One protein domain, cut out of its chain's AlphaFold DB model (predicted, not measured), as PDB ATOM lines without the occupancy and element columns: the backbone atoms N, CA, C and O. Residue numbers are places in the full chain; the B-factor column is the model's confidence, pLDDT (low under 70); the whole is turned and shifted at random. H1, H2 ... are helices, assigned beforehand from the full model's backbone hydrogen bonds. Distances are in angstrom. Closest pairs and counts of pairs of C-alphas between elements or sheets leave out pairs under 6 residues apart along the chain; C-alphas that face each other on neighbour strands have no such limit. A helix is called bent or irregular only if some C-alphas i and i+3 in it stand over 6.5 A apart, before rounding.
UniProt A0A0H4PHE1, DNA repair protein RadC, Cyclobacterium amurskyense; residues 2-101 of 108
ATOM      1  N   LEU A   2     -18.529  22.315  32.016       54.44
ATOM      2  CA  LEU A   2     -18.366  23.431  31.059       54.44
ATOM      3  C   LEU A   2     -19.664  23.977  30.446       54.44
ATOM      4  O   LEU A   2     -19.621  24.962  29.715       54.44
ATOM      5  N   TYR A   3     -20.813  23.365  30.736       55.56
ATOM      6  CA  TYR A   3     -22.095  23.751  30.145       55.56
ATOM      7  C   TYR A   3     -22.486  25.213  30.453       55.56
ATOM      8  O   TYR A   3     -23.138  25.853  29.636       55.56
ATOM      9  N   ASN A   4     -22.008  25.781  31.570       59.88
ATOM     10  CA  ASN A   4     -22.439  27.104  32.046       59.88
ATOM     11  C   ASN A   4     -21.495  28.273  31.701       59.88
ATOM     12  O   ASN A   4     -21.856  29.416  31.958       59.88
ATOM     13  N   GLN A   5     -20.294  28.028  31.161       62.59
ATOM     14  CA  GLN A   5     -19.277  29.082  30.949       62.59
ATOM     15  C   GLN A   5     -19.034  29.426  29.467       62.59
ATOM     16  O   GLN A   5     -18.254  30.323  29.153       62.59
ATOM     17  N   GLY A   6     -19.736  28.751  28.551       66.25
ATOM     18  CA  GLY A   6     -19.627  28.980  27.111       66.25
ATOM     19  C   GLY A   6     -18.318  28.466  26.494       66.25
ATOM     20  O   GLY A   6     -17.371  28.081  27.177       66.25
ATOM     21  N   LYS A   7     -18.262  28.457  25.155       67.25
ATOM     22  CA  LYS A   7     -17.120  27.926  24.379       67.25
ATOM     23  C   LYS A   7     -15.801  28.668  24.644       67.25
ATOM     24  O   LYS A   7     -14.741  28.079  24.492       67.25
ATOM     25  N   SER A   8     -15.864  29.939  25.037       71.06
ATOM     26  CA  SER A   8     -14.702  30.802  25.289       71.06
ATOM     27  C   SER A   8     -13.932  30.464  26.569       71.06
ATOM     28  O   SER A   8     -12.771  30.837  26.679       71.06
ATOM     29  N   ALA A   9     -14.542  29.754  27.523       75.69
ATOM     30  CA  ALA A   9     -13.879  29.322  28.758       75.69
ATOM     31  C   ALA A   9     -13.160  27.963  28.621       75.69
ATOM     32  O   ALA A   9     -12.514  27.489  29.555       75.69
ATOM     33  N   MET A  10     -13.296  27.303  27.468       81.06
ATOM     34  CA  MET A  10     -12.841  25.933  27.265       81.06
ATOM     35  C   MET A  10     -11.355  25.899  26.891       81.06
ATOM     36  O   MET A  10     -10.969  26.268  25.787       81.06
ATOM     37  N   THR A  11     -10.523  25.438  27.822       90.19
ATOM     38  CA  THR A  11      -9.082  25.220  27.598       90.19
ATOM     39  C   THR A  11      -8.805  23.836  26.999       90.19
ATOM     40  O   THR A  11      -9.631  22.936  27.124       90.19
ATOM     41  N   ASP A  12      -7.611  23.609  26.446       94.06
ATOM     42  CA  ASP A  12      -7.211  22.327  25.833       94.06
ATOM     43  C   ASP A  12      -7.454  21.106  26.736       94.06
ATOM     44  O   ASP A  12      -8.010  20.099  26.296       94.06
ATOM     45  N   TYR A  13      -7.131  21.217  28.029       94.69
ATOM     46  CA  TYR A  13      -7.385  20.168  29.025       94.69
ATOM     47  C   TYR A  13      -8.867  19.777  29.112       94.69
ATOM     48  O   TYR A  13      -9.196  18.605  29.258       94.69
ATOM     49  N   HIS A  14      -9.772  20.749  28.992       93.00
ATOM     50  CA  HIS A  14     -11.209  20.504  28.998       93.00
ATOM     51  C   HIS A  14     -11.669  19.765  27.736       93.00
ATOM     52  O   HIS A  14     -12.543  18.904  27.820       93.00
ATOM     53  N   ILE A  15     -11.059  20.062  26.582       93.50
ATOM     54  CA  ILE A  15     -11.333  19.370  25.314       93.50
ATOM     55  C   ILE A  15     -10.908  17.903  25.412       93.50
ATOM     56  O   ILE A  15     -11.700  17.006  25.129       93.50
ATOM     57  N   ILE A  16      -9.677  17.666  25.866       95.62
ATOM     58  CA  ILE A  16      -9.114  16.321  26.040       95.62
ATOM     59  C   ILE A  16      -9.961  15.517  27.033       95.62
ATOM     60  O   ILE A  16     -10.330  14.378  26.746       95.62
ATOM     61  N   ALA A  17     -10.321  16.123  28.169       95.56
ATOM     62  CA  ALA A  17     -11.162  15.494  29.183       95.56
ATOM     63  C   ALA A  17     -12.524  15.060  28.626       95.56
ATOM     64  O   ALA A  17     -12.966  13.940  28.875       95.56
ATOM     65  N   ALA A  18     -13.165  15.930  27.842       94.19
ATOM     66  CA  ALA A  18     -14.463  15.652  27.244       94.19
ATOM     67  C   ALA A  18     -14.399  14.534  26.192       94.19
ATOM     68  O   ALA A  18     -15.231  13.632  26.222       94.19
ATOM     69  N   ILE A  19     -13.407  14.559  25.294       95.62
ATOM     70  CA  ILE A  19     -13.261  13.554  24.226       95.62
ATOM     71  C   ILE A  19     -12.947  12.172  24.807       95.62
ATOM     72  O   ILE A  19     -13.573  11.183  24.432       95.62
ATOM     73  N   ALA A  20     -11.985  12.095  25.729       95.69
ATOM     74  CA  ALA A  20     -11.574  10.829  26.333       95.69
ATOM     75  C   ALA A  20     -12.515  10.360  27.457       95.69
ATOM     76  O   ALA A  20     -12.334   9.255  27.971       95.69
ATOM     77  N   ASN A  21     -13.505  11.173  27.844       95.50
ATOM     78  CA  ASN A  21     -14.389  10.937  28.986       95.50
ATOM     79  C   ASN A  21     -13.602  10.633  30.280       95.50
ATOM     80  O   ASN A  21     -13.771   9.586  30.914       95.50
ATOM     81  N   ILE A  22     -12.693  11.547  30.632       95.19
ATOM     82  CA  ILE A  22     -11.824  11.480  31.819       95.19
ATOM     83  C   ILE A  22     -11.934  12.760  32.655       95.19
ATOM     84  O   ILE A  22     -12.467  13.777  32.211       95.19
ATOM     85  N   GLN A  23     -11.405  12.729  33.879       95.62
ATOM     86  CA  GLN A  23     -11.317  13.918  34.728       95.62
ATOM     87  C   GLN A  23     -10.353  14.965  34.140       95.62
ATOM     88  O   GLN A  23      -9.351  14.624  33.507       95.62
ATOM     89  N   VAL A  24     -10.639  16.249  34.386       93.88
ATOM     90  CA  VAL A  24      -9.855  17.383  33.858       93.88
ATOM     91  C   VAL A  24      -8.405  17.357  34.342       93.88
ATOM     92  O   VAL A  24      -7.506  17.694  33.577       93.88
ATOM     93  N   ASP A  25      -8.162  16.914  35.574       96.12
ATOM     94  CA  ASP A  25      -6.807  16.849  36.130       96.12
ATOM     95  C   ASP A  25      -5.939  15.827  35.389       96.12
ATOM     96  O   ASP A  25      -4.830  16.147  34.968       96.12
ATOM     97  N   LYS A  26      -6.503  14.659  35.065       96.88
ATOM     98  CA  LYS A  26      -5.831  13.647  34.242       96.88
ATOM     99  C   LYS A  26      -5.558  14.137  32.821       96.88
ATOM    100  O   LYS A  26      -4.495  13.891  32.262       96.88
ATOM    101  N   ALA A  27      -6.498  14.872  32.227       97.06
ATOM    102  CA  ALA A  27      -6.273  15.512  30.933       97.06
ATOM    103  C   ALA A  27      -5.149  16.563  30.989       97.06
ATOM    104  O   ALA A  27      -4.409  16.727  30.015       97.06
ATOM    105  N   ARG A  28      -4.993  17.249  32.130       97.00
ATOM    106  CA  ARG A  28      -3.887  18.182  32.380       97.00
ATOM    107  C   ARG A  28      -2.538  17.483  32.421       97.00
ATOM    108  O   ARG A  28      -1.614  17.937  31.751       97.00
ATOM    109  N   GLU A  29      -2.451  16.365  33.127       97.88
ATOM    110  CA  GLU A  29      -1.247  15.528  33.177       97.88
ATOM    111  C   GLU A  29      -0.872  14.992  31.791       97.88
ATOM    112  O   GLU A  29       0.273  15.131  31.361       97.88
ATOM    113  N   ILE A  30      -1.844  14.464  31.042       97.75
ATOM    114  CA  ILE A  30      -1.625  13.960  29.678       97.75
ATOM    115  C   ILE A  30      -1.080  15.062  28.759       97.75
ATOM    116  O   ILE A  30      -0.121  14.840  28.020       97.75
ATOM    117  N   LEU A  31      -1.656  16.267  28.802       97.50
ATOM    118  CA  LEU A  31      -1.175  17.388  27.992       97.50
ATOM    119  C   LEU A  31       0.210  17.876  28.452       97.50
ATOM    120  O   LEU A  31       1.029  18.250  27.610       97.50
ATOM    121  N   ALA A  32       0.525  17.792  29.747       97.81
ATOM    122  CA  ALA A  32       1.865  18.077  30.257       97.81
ATOM    123  C   ALA A  32       2.919  17.092  29.711       97.81
ATOM    124  O   ALA A  32       3.986  17.534  29.283       97.81
ATOM    125  N   LEU A  33       2.600  15.793  29.607       97.62
ATOM    126  CA  LEU A  33       3.465  14.783  28.963       97.62
ATOM    127  C   LEU A  33       3.742  15.085  27.477       97.62
ATOM    128  O   LEU A  33       4.720  14.601  26.908       97.62
ATOM    129  N   ALA A  34       2.892  15.893  26.844       97.06
ATOM    130  CA  ALA A  34       3.053  16.385  25.479       97.06
ATOM    131  C   ALA A  34       3.583  17.830  25.423       97.06
ATOM    132  O   ALA A  34       3.300  18.562  24.474       97.06
ATOM    133  N   ASN A  35       4.346  18.263  26.433       97.12
ATOM    134  CA  ASN A  35       4.930  19.607  26.531       97.12
ATOM    135  C   ASN A  35       3.894  20.738  26.425       97.12
ATOM    136  O   ASN A  35       4.188  21.805  25.882       97.12
ATOM    137  N   ASN A  36       2.676  20.501  26.912       96.56
ATOM    138  CA  ASN A  36       1.539  21.411  26.794       96.56
ATOM    139  C   ASN A  36       1.208  21.825  25.348       96.56
ATOM    140  O   ASN A  36       0.792  22.955  25.098       96.56
ATOM    141  N   LYS A  37       1.396  20.917  24.380       96.38
ATOM    142  CA  LYS A  37       1.123  21.166  22.958       96.38
ATOM    143  C   LYS A  37       0.187  20.113  22.374       96.38
ATOM    144  O   LYS A  37       0.554  18.946  22.241       96.38
ATOM    145  N   LEU A  38      -0.985  20.545  21.898       95.44
ATOM    146  CA  LEU A  38      -1.910  19.683  21.148       95.44
ATOM    147  C   LEU A  38      -1.268  19.086  19.888       95.44
ATOM    148  O   LEU A  38      -1.572  17.955  19.525       95.44
ATOM    149  N   SER A  39      -0.348  19.812  19.249       95.19
ATOM    150  CA  SER A  39       0.388  19.324  18.079       95.19
ATOM    151  C   SER A  39       1.284  18.124  18.387       95.19
ATOM    152  O   SER A  39       1.510  17.302  17.508       95.19
ATOM    153  N   GLU A  40       1.811  18.022  19.610       97.12
ATOM    154  CA  GLU A  40       2.611  16.870  20.035       97.12
ATOM    155  C   GLU A  40       1.712  15.691  20.399       97.12
ATOM    156  O   GLU A  40       1.998  14.561  20.014       97.12
ATOM    157  N   LEU A  41       0.587  15.959  21.063       95.81
ATOM    158  CA  LEU A  41      -0.454  14.973  21.362       95.81
ATOM    159  C   LEU A  41      -1.044  14.328  20.103       95.81
ATOM    160  O   LEU A  41      -1.223  13.115  20.057       95.81
ATOM    161  N   ALA A  42      -1.293  15.122  19.060       96.06
ATOM    162  CA  ALA A  42      -1.832  14.648  17.786       96.06
ATOM    163  C   ALA A  42      -0.891  13.687  17.032       96.06
ATOM    164  O   ALA A  42      -1.337  13.002  16.116       96.06
ATOM    165  N   LYS A  43       0.397  13.633  17.400       96.12
ATOM    166  CA  LYS A  43       1.388  12.707  16.824       96.12
ATOM    167  C   LYS A  43       1.477  11.379  17.576       96.12
ATOM    168  O   LYS A  43       2.204  10.494  17.137       96.12
ATOM    169  N   TRP A  44       0.835  11.256  18.738       97.00
ATOM    170  CA  TRP A  44       0.896  10.030  19.529       97.00
ATOM    171  C   TRP A  44       0.141   8.906  18.825       97.00
ATOM    172  O   TRP A  44      -0.989   9.092  18.373       97.00
ATOM    173  N   ASP A  45       0.762   7.734  18.773       94.69
ATOM    174  CA  ASP A  45       0.149   6.510  18.278       94.69
ATOM    175  C   ASP A  45      -0.660   5.796  19.373       94.69
ATOM    176  O   ASP A  45      -0.675   6.185  20.546       94.69
ATOM    177  N   MET A  46      -1.363   4.732  18.977       96.44
ATOM    178  CA  MET A  46      -2.185   3.944  19.898       96.44
ATOM    179  C   MET A  46      -1.368   3.344  21.044       96.44
ATOM    180  O   MET A  46      -1.857   3.303  22.169       96.44
ATOM    181  N   GLU A  47      -0.129   2.916  20.794       96.38
ATOM    182  CA  GLU A  47       0.719   2.327  21.831       96.38
ATOM    183  C   GLU A  47       1.034   3.349  22.929       96.38
ATOM    184  O   GLU A  47       0.923   3.047  24.120       96.38
ATOM    185  N   LYS A  48       1.371   4.584  22.547       97.06
ATOM    186  CA  LYS A  48       1.652   5.655  23.502       97.06
ATOM    187  C   LYS A  48       0.420   6.056  24.311       97.06
ATOM    188  O   LYS A  48       0.546   6.307  25.508       97.06
ATOM    189  N   TRP A  49      -0.760   6.069  23.694       96.75
ATOM    190  CA  TRP A  49      -2.021   6.311  24.402       96.75
ATOM    191  C   TRP A  49      -2.351   5.219  25.420       96.75
ATOM    192  O   TRP A  49      -2.737   5.536  26.543       96.75
ATOM    193  N   LEU A  50      -2.167   3.950  25.049       97.06
ATOM    194  CA  LEU A  50      -2.462   2.798  25.908       97.06
ATOM    195  C   LEU A  50      -1.490   2.652  27.093       97.06
ATOM    196  O   LEU A  50      -1.806   1.955  28.053       97.06
ATOM    197  N   LYS A  51      -0.328   3.320  27.063       97.44
ATOM    198  CA  LYS A  51       0.597   3.403  28.211       97.44
ATOM    199  C   LYS A  51       0.093   4.323  29.324       97.44
ATOM    200  O   LYS A  51       0.615   4.263  30.436       97.44
ATOM    201  N   ILE A  52      -0.887   5.182  29.045       97.19
ATOM    202  CA  ILE A  52      -1.491   6.034  30.066       97.19
ATOM    203  C   ILE A  52      -2.462   5.186  30.889       97.19
ATOM    204  O   ILE A  52      -3.428   4.636  30.362       97.19
ATOM    205  N   GLU A  53      -2.231   5.116  32.198       95.88
ATOM    206  CA  GLU A  53      -3.095   4.383  33.120       95.88
ATOM    207  C   GLU A  53      -4.564   4.787  32.929       95.88
ATOM    208  O   GLU A  53      -4.883   5.972  32.829       95.88
ATOM    209  N   GLY A  54      -5.488   3.828  32.872       92.81
ATOM    210  CA  GLY A  54      -6.922   4.098  32.706       92.81
ATOM    211  C   GLY A  54      -7.333   4.695  31.350       92.81
ATOM    212  O   GLY A  54      -8.477   5.149  31.218       92.81
ATOM    213  N   ILE A  55      -6.445   4.719  30.352       97.12
ATOM    214  CA  ILE A  55      -6.805   4.942  28.948       97.12
ATOM    215  C   ILE A  55      -6.849   3.589  28.238       97.12
ATOM    216  O   ILE A  55      -5.834   2.985  27.918       97.12
ATOM    217  N   GLU A  56      -8.066   3.127  27.978       96.19
ATOM    218  CA  GLU A  56      -8.321   1.906  27.218       96.19
ATOM    219  C   GLU A  56      -8.500   2.209  25.727       96.19
ATOM    220  O   GLU A  56      -8.648   3.365  25.313       96.19
ATOM    221  N   TYR A  57      -8.556   1.153  24.914       97.81
ATOM    222  CA  TYR A  57      -8.622   1.245  23.456       97.81
ATOM    223  C   TYR A  57      -9.734   2.175  22.951       97.81
ATOM    224  O   TYR A  57      -9.500   2.966  22.038       97.81
ATOM    225  N   ALA A  58     -10.921   2.146  23.569       97.81
ATOM    226  CA  ALA A  58     -12.037   3.015  23.189       97.81
ATOM    227  C   ALA A  58     -11.701   4.510  23.354       97.81
ATOM    228  O   ALA A  58     -11.964   5.309  22.453       97.81
ATOM    229  N   ARG A  59     -11.068   4.890  24.472       97.19
ATOM    230  CA  ARG A  59     -10.684   6.283  24.764       97.19
ATOM    231  C   ARG A  59      -9.515   6.735  23.893       97.19
ATOM    232  O   ARG A  59      -9.545   7.842  23.359       97.19
ATOM    233  N   ALA A  60      -8.520   5.867  23.702       97.75
ATOM    234  CA  ALA A  60      -7.398   6.120  22.800       97.75
ATOM    235  C   ALA A  60      -7.880   6.339  21.353       97.75
ATOM    236  O   ALA A  60      -7.527   7.335  20.722       97.75
ATOM    237  N   THR A  61      -8.774   5.472  20.867       98.06
ATOM    238  CA  THR A  61      -9.384   5.593  19.534       98.06
ATOM    239  C   THR A  61     -10.163   6.900  19.399       98.06
ATOM    240  O   THR A  61     -10.027   7.583  18.384       98.06
ATOM    241  N   ALA A  62     -10.934   7.295  20.419       97.81
ATOM    242  CA  ALA A  62     -11.659   8.566  20.418       97.81
ATOM    243  C   ALA A  62     -10.717   9.776  20.283       97.81
ATOM    244  O   ALA A  62     -10.993  10.677  19.488       97.81
ATOM    245  N   MET A  63      -9.584   9.779  20.994       97.56
ATOM    246  CA  MET A  63      -8.574  10.839  20.890       97.56
ATOM    247  C   MET A  63      -7.932  10.889  19.501       97.56
ATOM    248  O   MET A  63      -7.958  11.940  18.857       97.56
ATOM    249  N   VAL A  64      -7.408   9.760  19.014       96.94
ATOM    250  CA  VAL A  64      -6.763   9.670  17.691       96.94
ATOM    251  C   VAL A  64      -7.727  10.112  16.588       96.94
ATOM    252  O   VAL A  64      -7.382  10.945  15.750       96.94
ATOM    253  N   THR A  65      -8.969   9.624  16.632       97.38
ATOM    254  CA  THR A  65      -9.996   9.968  15.639       97.38
ATOM    255  C   THR A  65     -10.368  11.447  15.705       97.38
ATOM    256  O   THR A  65     -10.579  12.070  14.668       97.38
ATOM    257  N   SER A  66     -10.413  12.043  16.900       96.94
ATOM    258  CA  SER A  66     -10.732  13.467  17.058       96.94
ATOM    259  C   SER A  66      -9.644  14.380  16.490       96.94
ATOM    260  O   SER A  66      -9.964  15.383  15.847       96.94
ATOM    261  N   PHE A  67      -8.363  14.036  16.669       96.56
ATOM    262  CA  PHE A  67      -7.267  14.772  16.031       96.56
ATOM    263  C   PHE A  67      -7.296  14.627  14.511       96.56
ATOM    264  O   PHE A  67      -7.155  15.624  13.798       96.56
ATOM    265  N   GLU A  68      -7.551  13.419  14.011       95.75
ATOM    266  CA  GLU A  68      -7.705  13.175  12.578       95.75
ATOM    267  C   GLU A  68      -8.895  13.950  11.990       95.75
ATOM    268  O   GLU A  68      -8.775  14.556  10.924       95.75
ATOM    269  N   LEU A  69     -10.025  14.013  12.701       96.31
ATOM    270  CA  LEU A  69     -11.184  14.814  12.308       96.31
ATOM    271  C   LEU A  69     -10.829  16.305  12.229       96.31
ATOM    272  O   LEU A  69     -11.143  16.966  11.238       96.31
ATOM    273  N   GLY A  70     -10.134  16.829  13.242       92.81
ATOM    274  CA  GLY A  70      -9.646  18.207  13.253       92.81
ATOM    275  C   GLY A  70      -8.718  18.505  12.074       92.81
ATOM    276  O   GLY A  70      -8.865  19.547  11.431       92.81
ATOM    277  N   ARG A  71      -7.822  17.566  11.745       93.12
ATOM    278  CA  ARG A  71      -6.931  17.649  10.585       93.12
ATOM    279  C   ARG A  71      -7.722  17.681   9.277       93.12
ATOM    280  O   ARG A  71      -7.500  18.578   8.471       93.12
ATOM    281  N   ARG A  72      -8.664  16.756   9.069       94.31
ATOM    282  CA  ARG A  72      -9.505  16.720   7.854       94.31
ATOM    283  C   ARG A  72     -10.302  18.005   7.674       94.31
ATOM    284  O   ARG A  72     -10.306  18.545   6.574       94.31
ATOM    285  N   ARG A  73     -10.870  18.546   8.756       92.44
ATOM    286  CA  ARG A  73     -11.579  19.834   8.736       92.44
ATOM    287  C   ARG A  73     -10.689  20.992   8.271       92.44
ATOM    288  O   ARG A  73     -11.187  21.917   7.648       92.44
ATOM    289  N   MET A  74      -9.384  20.975   8.567       88.94
ATOM    290  CA  MET A  74      -8.459  22.014   8.076       88.94
ATOM    291  C   MET A  74      -8.203  21.924   6.566       88.94
ATOM    292  O   MET A  74      -7.895  22.938   5.949       88.94
ATOM    293  N   PHE A  75      -8.303  20.727   5.985       89.12
ATOM    294  CA  PHE A  75      -8.124  20.497   4.548       89.12
ATOM    295  C   PHE A  75      -9.422  20.631   3.745       89.12
ATOM    296  O   PHE A  75      -9.377  20.691   2.517       89.12
ATOM    297  N   GLU A  76     -10.569  20.677   4.416       88.44
ATOM    298  CA  GLU A  76     -11.853  20.956   3.789       88.44
ATOM    299  C   GLU A  76     -11.846  22.397   3.264       88.44
ATOM    300  O   GLU A  76     -11.617  23.348   4.017       88.44
ATOM    301  N   GLN A  77     -12.042  22.574   1.950       76.88
ATOM    302  CA  GLN A  77     -12.189  23.918   1.403       76.88
ATOM    303  C   GLN A  77     -13.449  24.523   2.019       76.88
ATOM    304  O   GLN A  77     -14.504  23.892   1.944       76.88
ATOM    305  N   PRO A  78     -13.375  25.721   2.625       72.44
ATOM    306  CA  PRO A  78     -14.580  26.363   3.106       72.44
ATOM    307  C   PRO A  78     -15.519  26.522   1.917       72.44
ATOM    308  O   PRO A  78     -15.095  27.013   0.864       72.44
ATOM    309  N   ASP A  79     -16.782  26.126   2.090       71.75
ATOM    310  CA  ASP A  79     -17.821  26.467   1.128       71.75
ATOM    311  C   ASP A  79     -17.665  27.948   0.806       71.75
ATOM    312  O   ASP A  79     -17.675  28.797   1.710       71.75
ATOM    313  N   LYS A  80     -17.464  28.263  -0.478       65.88
ATOM    314  CA  LYS A  80     -17.449  29.645  -0.946       65.88
ATOM    315  C   LYS A  80     -18.846  30.198  -0.710       65.88
ATOM    316  O   LYS A  80     -19.694  30.172  -1.596       65.88
ATOM    317  N   LYS A  81     -19.101  30.699   0.499       71.88
ATOM    318  CA  LYS A  81     -20.278  31.502   0.787       71.88
ATOM    319  C   LYS A  81     -20.138  32.738  -0.080       71.88
ATOM    320  O   LYS A  81     -19.321  33.613   0.207       71.88
ATOM    321  N   ILE A  82     -20.884  32.766  -1.179       74.88
ATOM    322  CA  ILE A  82     -20.958  33.931  -2.048       74.88
ATOM    323  C   ILE A  82     -21.542  35.042  -1.182       74.88
ATOM    324  O   ILE A  82     -22.712  35.018  -0.806       74.88
ATOM    325  N   LYS A  83     -20.689  35.987  -0.791       82.19
ATOM    326  CA  LYS A  83     -21.129  37.175  -0.078       82.19
ATOM    327  C   LYS A  83     -21.755  38.101  -1.113       82.19
ATOM    328  O   LYS A  83     -21.041  38.685  -1.920       82.19
ATOM    329  N   ILE A  84     -23.077  38.207  -1.088       87.19
ATOM    330  CA  ILE A  84     -23.821  39.148  -1.924       87.19
ATOM    331  C   ILE A  84     -23.681  40.533  -1.289       87.19
ATOM    332  O   ILE A  84     -24.258  40.787  -0.233       87.19
ATOM    333  N   ASN A  85     -22.895  41.413  -1.903       90.44
ATOM    334  CA  ASN A  85     -22.778  42.816  -1.495       90.44
ATOM    335  C   ASN A  85     -23.549  43.743  -2.444       90.44
ATOM    336  O   ASN A  85     -23.866  44.871  -2.073       90.44
ATOM    337  N   CYS A  86     -23.864  43.282  -3.658       89.75
ATOM    338  CA  CYS A  86     -24.631  44.041  -4.639       89.75
ATOM    339  C   CYS A  86     -25.503  43.141  -5.531       89.75
ATOM    340  O   CYS A  86     -25.343  41.919  -5.576       89.75
ATOM    341  N   SER A  87     -26.419  43.754  -6.280       92.06
ATOM    342  CA  SER A  87     -27.286  43.060  -7.243       92.06
ATOM    343  C   SER A  87     -26.504  42.319  -8.337       92.06
ATOM    344  O   SER A  87     -26.964  41.285  -8.821       92.06
ATOM    345  N   GLN A  88     -25.300  42.786  -8.685       90.31
ATOM    346  CA  GLN A  88     -24.420  42.113  -9.643       90.31
ATOM    347  C   GLN A  88     -23.914  40.756  -9.118       90.31
ATOM    348  O   GLN A  88     -23.811  39.807  -9.896       90.31
ATOM    349  N   ASP A  89     -23.659  40.632  -7.809       89.56
ATOM    350  CA  ASP A  89     -23.247  39.367  -7.182       89.56
ATOM    351  C   ASP A  89     -24.369  38.325  -7.269       89.56
ATOM    352  O   ASP A  89     -24.118  37.162  -7.592       89.56
ATOM    353  N   VAL A  90     -25.619  38.761  -7.054       88.44
ATOM    354  CA  VAL A  90     -26.820  37.925  -7.228       88.44
ATOM    355  C   VAL A  90     -26.940  37.454  -8.672       88.44
ATOM    356  O   VAL A  90     -27.085  36.257  -8.913       88.44
ATOM    357  N   TYR A  91     -26.837  38.376  -9.636       87.00
ATOM    358  CA  TYR A  91     -26.930  38.049 -11.059       87.00
ATOM    359  C   TYR A  91     -25.878  37.011 -11.462       87.00
ATOM    360  O   TYR A  91     -26.217  35.993 -12.060       87.00
ATOM    361  N   ASN A  92     -24.617  37.214 -11.080       83.75
ATOM    362  CA  ASN A  92     -23.530  36.289 -11.399       83.75
ATOM    363  C   ASN A  92     -23.710  34.917 -10.726       83.75
ATOM    364  O   ASN A  92     -23.396  33.896 -11.337       83.75
ATOM    365  N   CYS A  93     -24.241  34.884  -9.499       83.12
ATOM    366  CA  CYS A  93     -24.541  33.651  -8.771       83.12
ATOM    367  C   CYS A  93     -25.699  32.861  -9.401       83.12
ATOM    368  O   CYS A  93     -25.649  31.634  -9.454       83.12
ATOM    369  N   MET A  94     -26.747  33.544  -9.868       84.69
ATOM    370  CA  MET A  94     -27.955  32.902 -10.397       84.69
ATOM    371  C   MET A  94     -27.866  32.598 -11.897       84.69
ATOM    372  O   MET A  94     -28.517  31.663 -12.362       84.69
ATOM    373  N   LYS A  95     -27.036  33.330 -12.656       83.38
ATOM    374  CA  LYS A  95     -26.852  33.168 -14.110       83.38
ATOM    375  C   LYS A  95     -26.672  31.696 -14.540       83.38
ATOM    376  O   LYS A  95     -27.422  31.269 -15.414       83.38
ATOM    377  N   PRO A  96     -25.784  30.879 -13.940       78.25
ATOM    378  CA  PRO A  96     -25.589  29.490 -14.368       78.25
ATOM    379  C   PRO A  96     -26.850  28.621 -14.254       78.25
ATOM    380  O   PRO A  96     -27.040  27.728 -15.071       78.25
ATOM    381  N   PHE A  97     -27.727  28.908 -13.287       76.06
ATOM    382  CA  PHE A  97     -28.968  28.165 -13.033       76.06
ATOM    383  C   PHE A  97     -30.161  28.680 -13.849       76.06
ATOM    384  O   PHE A  97     -31.116  27.952 -14.094       76.06
ATOM    385  N   LEU A  98     -30.118  29.946 -14.273       76.00
ATOM    386  CA  LEU A  98     -31.133  30.536 -15.149       76.00
ATOM    387  C   LEU A  98     -30.918  30.131 -16.613       76.00
ATOM    388  O   LEU A  98     -31.882  29.954 -17.353       76.00
ATOM    389  N   PHE A  99     -29.659  29.948 -17.026       66.88
ATOM    390  CA  PHE A  99     -29.301  29.542 -18.389       66.88
ATOM    391  C   PHE A  99     -29.062  28.028 -18.544       66.88
ATOM    392  O   PHE A  99     -28.862  27.562 -19.664       66.88
ATOM    393  N   SER A 100     -29.158  27.229 -17.470       55.31
ATOM    394  CA  SER A 100     -29.045  25.758 -17.529       55.31
ATOM    395  C   SER A 100     -30.206  25.059 -18.255       55.31
ATOM    396  O   SER A 100     -30.175  23.845 -18.418       55.31
ATOM    397  N   GLY A 101     -31.211  25.803 -18.729       55.88
ATOM    398  CA  GLY A 101     -32.230  25.319 -19.671       55.88
ATOM    399  C   GLY A 101     -31.875  25.496 -21.156       55.88
ATOM    400  O   GLY A 101     -32.693  25.155 -22.004       55.88
TER     401      GLY A 101
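Overview. This is residues 2 to 101 of the 108 residues of the protein "DNA repair protein RadC" of Cyclobacterium amurskyense (UniProt A0A0H4PHE1). A small head of short helices, H1 to H4, sits at one end, where H1 and H4 pack on the first part of H5 and H2 packs on H1; a long arm, made by the end of H5 and an extended link, reaches out from this head to H6, which lies far off at the other end. Residues 72 to 81, of which 72 to 75 belong to H5, stick out along this arm. The printed part has 100 residues with six named helices, H1 to H6 in chain order, and no named strand: its class is all helix. The whole is extended, with a radius of gyration of the C-alphas of 21.1 A and spans of 63 by 31 by 22 A.

Arrangement. H1, residues 12 to 20, touches H2, residues 24 to 33, only just about perpendicular at 72 degrees; their closest C-alphas, Tyr 13 and Ala 27, are 5.2 A apart. H3, residues 38 to 41, is close to H2 but not clearly touching, with the closest C-alphas, Leu 31 and Leu 41, 7.1 A apart. H5, residues 57 to 75, touches H4, residues 46 to 50, with its residues 57 to 64 alone; the closest C-alphas, Trp 49 and Ala 60, are 5.6 A apart. With residues 59 to 66 alone H5 touches H1 at a steep tilt of 57 degrees, opposite ways, closest at C-alphas 20 and 59, 4.9 A. H6, residues 87 to 98, is apart from H1, H2, H3, H4 and H5. Every O i to N i+4 pair is within hydrogen-bond range in H1, H2, H4 and H5, and 6 of 8 in H6; H3 is too short for such a pair.

Along the chain. H1 begins at C-alpha 12 (-7.211, 22.327, 25.833) and measures 12.3 A; H2 measures 14.4 A, H3 4.9 A, H4 6.1 A and H5 27.0 A. H6, 15.3 A, ends at C-alpha 98 (-31.133, 30.536, -15.149); it is irregular, with C-alphas 93 and 96 7.1 A apart.

Size, cuts and confidence. The farthest C-alphas, Glu 53 and Gly 101, are 63.8 A apart. The printed part has no cut; the link from H5 to H6 is long. pLDDT is under 70 at residues 2 to 7, 80 and 99 to 101.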